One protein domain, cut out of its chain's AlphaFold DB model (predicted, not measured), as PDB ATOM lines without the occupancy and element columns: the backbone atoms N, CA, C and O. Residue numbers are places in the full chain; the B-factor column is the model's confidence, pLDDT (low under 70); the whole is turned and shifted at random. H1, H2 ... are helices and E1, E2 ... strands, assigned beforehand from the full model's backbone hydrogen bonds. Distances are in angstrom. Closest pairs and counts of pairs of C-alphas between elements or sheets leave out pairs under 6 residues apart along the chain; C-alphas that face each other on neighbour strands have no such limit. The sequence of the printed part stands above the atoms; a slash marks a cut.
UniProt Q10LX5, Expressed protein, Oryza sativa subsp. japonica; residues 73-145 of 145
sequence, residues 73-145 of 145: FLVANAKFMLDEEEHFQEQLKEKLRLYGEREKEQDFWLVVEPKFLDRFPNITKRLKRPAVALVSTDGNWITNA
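This is residues 73 to 145 of the 145 residues of the protein "Expressed protein" of Oryza sativa subsp. japonica (UniProt Q10LX5). What does the model show at first sight? A small sheet of three strands lies between the long helix H2, at one end of an elongated domain, and the short helices H3 and H4 at the other; H1 stands up from one face of the sheet, and H5 is on that same face. What are the parts and the size? The printed part has 73 residues, with five named helices and three named strands in the order E1 H1 H2 E2 H3 H4 E3 H5; the sheet runs E1 E3 E2, all antiparallel, and the class is mixed, helices and strands. The whole is only just compact, close to loose, with a radius of gyration of the C-alphas of 13.0 A, and spans 39 by 25 by 19 A.

How do the strands pair? E1, residues 73 to 77, is the antiparallel neighbour of E3, residues 131 to 136, at 161 degrees, with N 74 and O 134 within hydrogen-bond range at 2.9 A. E2, residues 108 to 112, is the other antiparallel neighbour of E3, at 165 degrees, with N 109 and O 135 at 2.8 A. What comes between E1 and E2? H1, residues 78 to 84, stands up from the sheet at a height of 7.7 A, its closest C-alphas to E3 being those of Ala 78 and Ala 131, 5.2 A apart. H2, residues 88 to 101, only grazes the sheet with residues 92 to 96, and with residues 88 to 89 alone it only just touches H1, only at the corner, with 3 pairs of C-alphas within 8 A, the closest those of Met 81 and Phe 88 at 7.1 A. E1, H1 H2 and E2 form a split strand-helix-strand unit, two strands running the same way with E3 between them, and its crossover is right-handed. Where are the other helices? H3, residues 115 to 119, and H4, residues 121 to 124, only graze the sheet and only just touch, only at the corner, with 3 pairs of C-alphas within 8 A, the closest those of Leu 117 and Thr 124 at 6.7 A. H5, residues 139 to 143, is on the same face as H1, and its closest C-alphas to E1 are those of Ile 142 and Phe 73, 6.3 A apart. Are the helices' backbones complete? In H1, H2 and H5 every O i to N i+4 pair is within hydrogen-bond range; H3 has 0 of 1, but 2 of 2 O i to N i+3 pairs, and H4 is too short for an i+4 pair.

Where does the printed part begin? E1 begins at C-alpha 73, (39.387, -1.999, -95.878), and is 13.5 A long; H1 follows. Which elements are longest? H2 measures 20.0 A from C-alpha 88 to C-alpha 101, at (52.355, -5.865, -115.855), and E3 measures 16.6 A. Where does the last element end? H5 ends at C-alpha 143, (33.862, -4.605, -101.937).

How large is it? The two C-alphas farthest apart, those of Glu 101 and Lys 125, are 39.7 A apart. Is it unbroken and confident? The printed part has no cut, no link is long, and no printed residue is under 70 in pLDDT.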
ATOM      1  N   PHE A  73      38.745  -0.887 -96.559       96.24
ATOM      2  CA  PHE A  73      39.387  -1.999 -95.878       96.24
ATOM      3  C   PHE A  73      38.437  -3.172 -95.632       96.24
ATOM      4  O   PHE A  73      37.266  -2.971 -95.315       96.24
ATOM      5  N   LEU A  74      38.976  -4.387 -95.730       94.88
ATOM      6  CA  LEU A  74      38.380  -5.619 -95.210       94.88
ATOM      7  C   LEU A  74      39.112  -6.024 -93.942       94.88
ATOM      8  O   LEU A  74      40.323  -5.839 -93.856       94.88
ATOM      9  N   VAL A  75      38.399  -6.582 -92.966       95.60
ATOM     10  CA  VAL A  75      38.994  -7.043 -91.705       95.60
ATOM     11  C   VAL A  75      38.523  -8.447 -91.402       95.60
ATOM     12  O   VAL A  75      37.322  -8.714 -91.400       95.60
ATOM     13  N   ALA A  76      39.467  -9.305 -91.042       95.48
ATOM     14  CA  ALA A  76      39.186 -10.638 -90.547       95.48
ATOM     15  C   ALA A  76      40.204 -11.048 -89.472       95.48
ATOM     16  O   ALA A  76      41.188 -10.357 -89.199       95.48
ATOM     17  N   ASN A  77      39.942 -12.176 -88.817       95.43
ATOM     18  CA  ASN A  77      40.932 -12.837 -87.970       95.43
ATOM     19  C   ASN A  77      42.092 -13.340 -88.847       95.43
ATOM     20  O   ASN A  77      41.833 -13.922 -89.897       95.43
ATOM     21  N   ALA A  78      43.340 -13.175 -88.404       95.48
ATOM     22  CA  ALA A  78      44.533 -13.559 -89.156       95.48
ATOM     23  C   ALA A  78      44.512 -15.034 -89.559       95.48
ATOM     24  O   ALA A  78      44.777 -15.343 -90.711       95.48
ATOM     25  N   LYS A  79      44.125 -15.925 -88.633       95.24
ATOM     26  CA  LYS A  79      44.037 -17.367 -88.913       95.24
ATOM     27  C   LYS A  79      43.077 -17.652 -90.068       95.24
ATOM     28  O   LYS A  79      43.386 -18.425 -90.958       95.24
ATOM     29  N   PHE A  80      41.926 -16.983 -90.073       95.07
ATOM     30  CA  PHE A  80      40.954 -17.150 -91.148       95.07
ATOM     31  C   PHE A  80      41.495 -16.579 -92.464       95.07
ATOM     32  O   PHE A  80      41.552 -17.270 -93.465       95.07
ATOM     33  N   MET A  81      41.961 -15.332 -92.438       93.87
ATOM     34  CA  MET A  81      42.357 -14.593 -93.638       93.87
ATOM     35  C   MET A  81      43.647 -15.095 -94.294       93.87
ATOM     36  O   MET A  81      43.809 -14.941 -95.497       93.87
ATOM     37  N   LEU A  82      44.597 -15.615 -93.511       93.64
ATOM     38  CA  LEU A  82      45.925 -16.002 -93.997       93.64
ATOM     39  C   LEU A  82      46.113 -17.518 -94.106       93.64
ATOM     40  O   LEU A  82      46.875 -17.939 -94.979       93.64
ATOM     41  N   ASP A  83      45.451 -18.304 -93.244       92.02
ATOM     42  CA  ASP A  83      45.622 -19.763 -93.193       92.02
ATOM     43  C   ASP A  83      44.411 -20.528 -93.748       92.02
ATOM     44  O   ASP A  83      44.603 -21.524 -94.436       92.02
ATOM     45  N   GLU A  84      43.177 -20.113 -93.430       93.26
ATOM     46  CA  GLU A  84      41.961 -20.858 -93.815       93.26
ATOM     47  C   GLU A  84      41.394 -20.423 -95.177       93.26
ATOM     48  O   GLU A  84      40.811 -21.243 -95.879       93.26
ATOM     49  N   GLU A  85      41.568 -19.160 -95.567       91.01
ATOM     50  CA  GLU A  85      41.134 -18.648 -96.868       91.01
ATOM     51  C   GLU A  85      42.163 -18.993 -97.956       91.01
ATOM     52  O   GLU A  85      43.087 -18.228 -98.248       91.01
ATOM     53  N   GLU A  86      42.002 -20.175 -98.553       90.33
ATOM     54  CA  GLU A  86      42.944 -20.753 -99.520       90.33
ATOM     55  C   GLU A  86      43.164 -19.857-100.753       90.33
ATOM     56  O   GLU A  86      44.290 -19.727-101.241       90.33
ATOM     57  N   HIS A  87      42.120 -19.168-101.223       91.97
ATOM     58  CA  HIS A  87      42.188 -18.331-102.423       91.97
ATOM     59  C   HIS A  87      42.808 -16.952-102.178       91.97
ATOM     60  O   HIS A  87      43.282 -16.312-103.121       91.97
ATOM     61  N   PHE A  88      42.861 -16.488-100.927       93.59
ATOM     62  CA  PHE A  88      43.291 -15.125-100.616       93.59
ATOM     63  C   PHE A  88      44.729 -14.854-101.066       93.59
ATOM     64  O   PHE A  88      45.039 -13.817-101.660       93.59
ATOM     65  N   GLN A  89      45.628 -15.814-100.837       92.29
ATOM     66  CA  GLN A  89      47.028 -15.673-101.235       92.29
ATOM     67  C   GLN A  89      47.191 -15.636-102.758       92.29
ATOM     68  O   GLN A  89      48.052 -14.917-103.268       92.29
ATOM     69  N   GLU A  90      46.381 -16.403-103.486       94.50
ATOM     70  CA  GLU A  90      46.395 -16.436-104.948       94.50
ATOM     71  C   GLU A  90      45.859 -15.127-105.530       94.50
ATOM     72  O   GLU A  90      46.516 -14.530-106.383       94.50
ATOM     73  N   GLN A  91      44.744 -14.615-104.999       93.44
ATOM     74  CA  GLN A  91      44.188 -13.316-105.384       93.44
ATOM     75  C   GLN A  91      45.199 -12.177-105.180       93.44
ATOM     76  O   GLN A  91      45.345 -11.319-106.053       93.44
ATOM     77  N   LEU A  92      45.935 -12.164-104.062       94.84
ATOM     78  CA  LEU A  92      46.951 -11.139-103.805       94.84
ATOM     79  C   LEU A  92      48.165 -11.257-104.730       94.84
ATOM     80  O   LEU A  92      48.668 -10.237-105.206       94.84
ATOM     81  N   LYS A  93      48.636 -12.480-105.007       95.71
ATOM     82  CA  LYS A  93      49.730 -12.715-105.964       95.71
ATOM     83  C   LYS A  93      49.341 -12.256-107.364       95.71
ATOM     84  O   LYS A  93      50.125 -11.579-108.023       95.71
ATOM     85  N   GLU A  94      48.125 -12.578-107.786       95.95
ATOM     86  CA  GLU A  94      47.591 -12.160-109.076       95.95
ATOM     87  C   GLU A  94      47.437 -10.637-109.154       95.95
ATOM     88  O   GLU A  94      47.865 -10.016-110.125       95.95
ATOM     89  N   LYS A  95      46.920 -10.000-108.095       94.68
ATOM     90  CA  LYS A  95      46.829  -8.536-108.017       94.68
ATOM     91  C   LYS A  95      48.207  -7.881-108.117       94.68
ATOM     92  O   LYS A  95      48.356  -6.894-108.832       94.68
ATOM     93  N   LEU A  96      49.216  -8.433-107.442       96.44
ATOM     94  CA  LEU A  96      50.589  -7.935-107.516       96.44
ATOM     95  C   LEU A  96      51.175  -8.090-108.929       96.44
ATOM     96  O   LEU A  96      51.769  -7.145-109.448       96.44
ATOM     97  N   ARG A  97      50.959  -9.243-109.577       97.53
ATOM     98  CA  ARG A  97      51.362  -9.482-110.972       97.53
ATOM     99  C   ARG A  97      50.722  -8.465-111.915       97.53
ATOM    100  O   ARG A  97      51.428  -7.836-112.695       97.53
ATOM    101  N   LEU A  98      49.412  -8.245-111.786       95.99
ATOM    102  CA  LEU A  98      48.654  -7.278-112.583       95.99
ATOM    103  C   LEU A  98      49.230  -5.860-112.488       95.99
ATOM    104  O   LEU A  98      49.180  -5.106-113.457       95.99
ATOM    105  N   TYR A  99      49.746  -5.480-111.318       96.51
ATOM    106  CA  TYR A  99      50.315  -4.153-111.093       96.51
ATOM    107  C   TYR A  99      51.687  -4.032-111.742       96.51
ATOM    108  O   TYR A  99      51.943  -3.033-112.408       96.51
ATOM    109  N   GLY A 100      52.516  -5.072-111.631       96.98
ATOM    110  CA  GLY A 100      53.786  -5.142-112.351       96.98
ATOM    111  C   GLY A 100      53.600  -5.083-113.869       96.98
ATOM    112  O   GLY A 100      54.287  -4.324-114.538       96.98
ATOM    113  N   GLU A 101      52.628  -5.820-114.410       98.00
ATOM    114  CA  GLU A 101      52.355  -5.865-115.855       98.00
ATOM    115  C   GLU A 101      51.780  -4.569-116.420       98.00
ATOM    116  O   GLU A 101      51.969  -4.271-117.596       98.00
ATOM    117  N   ARG A 102      51.055  -3.807-115.599       96.40
ATOM    118  CA  ARG A 102      50.441  -2.533-115.998       96.40
ATOM    119  C   ARG A 102      51.260  -1.317-115.584       96.40
ATOM    120  O   ARG A 102      50.751  -0.208-115.719       96.40
ATOM    121  N   GLU A 103      52.452  -1.525-115.022       96.07
ATOM    122  CA  GLU A 103      53.284  -0.468-114.432       96.07
ATOM    123  C   GLU A 103      52.480   0.430-113.468       96.07
ATOM    124  O   GLU A 103      52.670   1.641-113.385       96.07
ATOM    125  N   LYS A 104      51.528  -0.175-112.744       94.97
ATOM    126  CA  LYS A 104      50.653   0.525-111.804       94.97
ATOM    127  C   LYS A 104      51.297   0.543-110.422       94.97
ATOM    128  O   LYS A 104      51.733  -0.490-109.914       94.97
ATOM    129  N   GLU A 105      51.264   1.700-109.772       95.18
ATOM    130  CA  GLU A 105      51.686   1.831-108.378       95.18
ATOM    131  C   GLU A 105      50.834   0.975-107.435       95.18
ATOM    132  O   GLU A 105      49.605   0.905-107.551       95.18
ATOM    133  N   GLN A 106      51.496   0.334-106.470       94.92
ATOM    134  CA  GLN A 106      50.833  -0.453-105.439       94.92
ATOM    135  C   GLN A 106      49.979   0.443-104.539       94.92
ATOM    136  O   GLN A 106      50.476   1.342-103.866       94.92
ATOM    137  N   ASP A 107      48.688   0.137-104.487       95.76
ATOM    138  CA  ASP A 107      47.676   0.914-103.774       95.76
ATOM    139  C   ASP A 107      46.911   0.069-102.745       95.76
ATOM    140  O   ASP A 107      45.781   0.396-102.368       95.76
ATOM    141  N   PHE A 108      47.513  -1.044-102.312       96.62
ATOM    142  CA  PHE A 108      46.961  -1.925-101.296       96.62
ATOM    143  C   PHE A 108      48.014  -2.493-100.343       96.62
ATOM    144  O   PHE A 108      49.170  -2.713-100.715       96.62
ATOM    145  N   TRP A 109      47.591  -2.760 -99.107       97.15
ATOM    146  CA  TRP A 109      48.452  -3.177 -98.002       97.15
ATOM    147  C   TRP A 109      47.744  -4.152 -97.068       97.15
ATOM    148  O   TRP A 109      46.555  -4.014 -96.782       97.15
ATOM    149  N   LEU A 110      48.512  -5.094 -96.526       96.73
ATOM    150  CA  LEU A 110      48.108  -5.907 -95.386       96.73
ATOM    151  C   LEU A 110      48.620  -5.260 -94.103       96.73
ATOM    152  O   LEU A 110      49.821  -5.054 -93.936       96.73
ATOM    153  N   VAL A 111      47.707  -4.963 -93.185       97.62
ATOM    154  CA  VAL A 111      48.025  -4.381 -91.883       97.62
ATOM    155  C   VAL A 111      47.669  -5.388 -90.801       97.62
ATOM    156  O   VAL A 111      46.495  -5.664 -90.548       97.62
ATOM    157  N   VAL A 112      48.696  -5.938 -90.160       96.31
ATOM    158  CA  VAL A 112      48.543  -6.834 -89.011       96.31
ATOM    159  C   VAL A 112      48.263  -5.995 -87.766       96.31
ATOM    160  O   VAL A 112      48.953  -5.014 -87.503       96.31
ATOM    161  N   GLU A 113      47.222  -6.369 -87.028       95.88
ATOM    162  CA  GLU A 113      46.707  -5.676 -85.842       95.88
ATOM    163  C   GLU A 113      46.540  -4.154 -86.020       95.88
ATOM    164  O   GLU A 113      47.166  -3.350 -85.321       95.88
ATOM    165  N   PRO A 114      45.652  -3.717 -86.932       96.13
ATOM    166  CA  PRO A 114      45.499  -2.299 -87.203       96.13
ATOM    167  C   PRO A 114      44.898  -1.555 -86.005       96.13
ATOM    168  O   PRO A 114      43.768  -1.820 -85.591       96.13
ATOM    169  N   LYS A 115      45.621  -0.549 -85.497       94.51
ATOM    170  CA  LYS A 115      45.180   0.305 -84.375       94.51
ATOM    171  C   LYS A 115      43.942   1.145 -84.703       94.51
ATOM    172  O   LYS A 115      43.169   1.502 -83.824       94.51
ATOM    173  N   PHE A 116      43.700   1.439 -85.982       95.25
ATOM    174  CA  PHE A 116      42.505   2.187 -86.388       95.25
ATOM    175  C   PHE A 116      41.198   1.416 -86.130       95.25
ATOM    176  O   PHE A 116      40.132   2.033 -86.094       95.25
ATOM    177  N   LEU A 117      41.266   0.095 -85.909       93.69
ATOM    178  CA  LEU A 117      40.102  -0.716 -85.553       93.69
ATOM    179  C   LEU A 117      39.500  -0.348 -84.192       93.69
ATOM    180  O   LEU A 117      38.338  -0.668 -83.944       93.69
ATOM    181  N   ASP A 118      40.230   0.372 -83.339       93.18
ATOM    182  CA  ASP A 118      39.726   0.844 -82.044       93.18
ATOM    183  C   ASP A 118      38.541   1.813 -82.203       93.18
ATOM    184  O   ASP A 118      37.676   1.898 -81.333       93.18
ATOM    185  N   ARG A 119      38.435   2.479 -83.363       94.69
ATOM    186  CA  ARG A 119      37.291   3.335 -83.724       94.69
ATOM    187  C   ARG A 119      36.035   2.540 -84.090       94.69
ATOM    188  O   ARG A 119      34.948   3.110 -84.143       94.69
ATOM    189  N   PHE A 120      36.166   1.234 -84.322       93.66
ATOM    190  CA  PHE A 120      35.086   0.341 -84.741       93.66
ATOM    191  C   PHE A 120      34.883  -0.808 -83.734       93.66
ATOM    192  O   PHE A 120      35.006  -1.985 -84.093       93.66
ATOM    193  N   PRO A 121      34.510  -0.509 -82.472       92.75
ATOM    194  CA  PRO A 121      34.384  -1.518 -81.417       92.75
ATOM    195  C   PRO A 121      33.337  -2.598 -81.729       92.75
ATOM    196  O   PRO A 121      33.419  -3.718 -81.233       92.75
ATOM    197  N   ASN A 122      32.344  -2.286 -82.564       93.61
ATOM    198  CA  ASN A 122      31.307  -3.238 -82.965       93.61
ATOM    199  C   ASN A 122      31.846  -4.350 -83.877       93.61
ATOM    200  O   ASN A 122      31.353  -5.476 -83.816       93.61
ATOM    201  N   ILE A 123      32.859  -4.041 -84.694       91.35
ATOM    202  CA  ILE A 123      33.512  -4.998 -85.595       91.35
ATOM    203  C   ILE A 123      34.522  -5.826 -84.797       91.35
ATOM    204  O   ILE A 123      34.500  -7.054 -84.847       91.35
ATOM    205  N   THR A 124      35.359  -5.171 -83.985       89.39
ATOM    206  CA  THR A 124      36.432  -5.844 -83.232       89.39
ATOM    207  C   THR A 124      35.923  -6.847 -82.204       89.39
ATOM    208  O   THR A 124      36.578  -7.862 -81.997       89.39
ATOM    209  N   LYS A 125      34.742  -6.628 -81.611       90.59
ATOM    210  CA  LYS A 125      34.102  -7.589 -80.690       90.59
ATOM    211  C   LYS A 125      33.766  -8.935 -81.337       90.59
ATOM    212  O   LYS A 125      33.657  -9.930 -80.629       90.59
ATOM    213  N   ARG A 126      33.557  -8.965 -82.658       91.68
ATOM    214  CA  ARG A 126      33.185 -10.181 -83.399       91.68
ATOM    215  C   ARG A 126      34.400 -10.962 -83.897       91.68
ATOM    216  O   ARG A 126      34.275 -12.140 -84.212       91.68
ATOM    217  N   LEU A 127      35.560 -10.315 -83.977       91.09
ATOM    218  CA  LEU A 127      36.778 -10.893 -84.529       91.09
ATOM    219  C   LEU A 127      37.650 -11.494 -83.426       91.09
ATOM    220  O   LEU A 127      37.919 -10.863 -82.405       91.09
ATOM    221  N   LYS A 128      38.155 -12.705 -83.667       92.37
ATOM    222  CA  LYS A 128      39.251 -13.267 -82.872       92.37
ATOM    223  C   LYS A 128      40.551 -12.540 -83.238       92.37
ATOM    224  O   LYS A 128      40.746 -12.176 -84.395       92.37
ATOM    225  N   ARG A 129      41.409 -12.302 -82.243       92.26
ATOM    226  CA  ARG A 129      42.733 -11.687 -82.421       92.26
ATOM    227  C   ARG A 129      43.798 -12.782 -82.625       92.26
ATOM    228  O   ARG A 129      43.647 -13.846 -82.021       92.26
ATOM    229  N   PRO A 130      44.859 -12.530 -83.411       95.60
ATOM    230  CA  PRO A 130      45.184 -11.263 -84.076       95.60
ATOM    231  C   PRO A 130      44.261 -10.970 -85.267       95.60
ATOM    232  O   PRO A 130      43.814 -11.878 -85.956       95.60
ATOM    233  N   ALA A 131      43.943  -9.695 -85.489       95.70
ATOM    234  CA  ALA A 131      43.134  -9.265 -86.633       95.70
ATOM    235  C   ALA A 131      44.046  -8.718 -87.732       95.70
ATOM    236  O   ALA A 131      45.031  -8.046 -87.428       95.70
ATOM    237  N   VAL A 132      43.702  -8.966 -88.989       97.20
ATOM    238  CA  VAL A 132      44.407  -8.442 -90.163       97.20
ATOM    239  C   VAL A 132      43.416  -7.631 -90.980       97.20
ATOM    240  O   VAL A 132      42.252  -8.016 -91.107       97.20
ATOM    241  N   ALA A 133      43.870  -6.491 -91.500       97.06
ATOM    242  CA  ALA A 133      43.106  -5.717 -92.461       97.06
ATOM    243  C   ALA A 133      43.808  -5.670 -93.817       97.06
ATOM    244  O   ALA A 133      44.990  -5.334 -93.887       97.06
ATOM    245  N   LEU A 134      43.062  -5.948 -94.885       96.75
ATOM    246  CA  LEU A 134      43.453  -5.592 -96.246       96.75
ATOM    247  C   LEU A 134      42.933  -4.184 -96.515       96.75
ATOM    248  O   LEU A 134      41.727  -3.966 -96.462       96.75
ATOM    249  N   VAL A 135      43.827  -3.238 -96.775       97.47
ATOM    250  CA  VAL A 135      43.514  -1.825 -97.019       97.47
ATOM    251  C   VAL A 135      43.856  -1.491 -98.464       97.47
ATOM    252  O   VAL A 135      44.929  -1.864 -98.920       97.47
ATOM    253  N   SER A 136      42.994  -0.769 -99.177       96.51
ATOM    254  CA  SER A 136      43.279  -0.264-100.524       96.51
ATOM    255  C   SER A 136      42.597   1.077-100.791       96.51
ATOM    256  O   SER A 136      41.624   1.431-100.124       96.51
ATOM    257  N   THR A 137      43.091   1.840-101.762       95.98
ATOM    258  CA  THR A 137      42.374   3.008-102.305       95.98
ATOM    259  C   THR A 137      41.256   2.605-103.277       95.98
ATOM    260  O   THR A 137      40.339   3.393-103.511       95.98
ATOM    261  N   ASP A 138      41.281   1.376-103.803       94.51
ATOM    262  CA  ASP A 138      40.280   0.838-104.726       94.51
ATOM    263  C   ASP A 138      39.105   0.210-103.957       94.51
ATOM    264  O   ASP A 138      39.132  -0.946-103.524       94.51
ATOM    265  N   GLY A 139      38.042   0.998-103.775       93.36
ATOM    266  CA  GLY A 139      36.834   0.547-103.084       93.36
ATOM    267  C   GLY A 139      36.062  -0.547-103.816       93.36
ATOM    268  O   GLY A 139      35.426  -1.375-103.160       93.36
ATOM    269  N   ASN A 140      36.134  -0.589-105.148       94.04
ATOM    270  CA  ASN A 140      35.455  -1.607-105.948       94.04
ATOM    271  C   ASN A 140      36.118  -2.965-105.752       94.04
ATOM    272  O   ASN A 140      35.418  -3.968-105.629       94.04
ATOM    273  N   TRP A 141      37.449  -2.990-105.686       93.50
ATOM    274  CA  TRP A 141      38.181  -4.215-105.395       93.50
ATOM    275  C   TRP A 141      37.893  -4.709-103.979       93.50
ATOM    276  O   TRP A 141      37.501  -5.852-103.821       93.50
ATOM    277  N   ILE A 142      37.965  -3.837-102.969       93.78
ATOM    278  CA  ILE A 142      37.677  -4.210-101.574       93.78
ATOM    279  C   ILE A 142      36.250  -4.738-101.384       93.78
ATOM    280  O   ILE A 142      36.037  -5.657-100.605       93.78
ATOM    281  N   THR A 143      35.264  -4.177-102.083       92.19
ATOM    282  CA  THR A 143      33.862  -4.605-101.937       92.19
ATOM    283  C   THR A 143      33.585  -5.967-102.588       92.19
ATOM    284  O   THR A 143      32.658  -6.649-102.166       92.19
ATOM    285  N   ASN A 144      34.374  -6.360-103.596       87.39
ATOM    286  CA  ASN A 144      34.192  -7.597-104.368       87.39
ATOM    287  C   ASN A 144      35.350  -8.603-104.200       87.39
ATOM    288  O   ASN A 144      35.466  -9.513-105.022       87.39
ATOM    289  N   ALA A 145      36.238  -8.386-103.225       79.84
ATOM    290  CA  ALA A 145      37.374  -9.267-102.947       79.84
ATOM    291  C   ALA A 145      36.931 -10.560-102.257       79.84
ATOM    292  O   ALA A 145      35.980 -10.495-101.443       79.84
TER     293      ALA A 145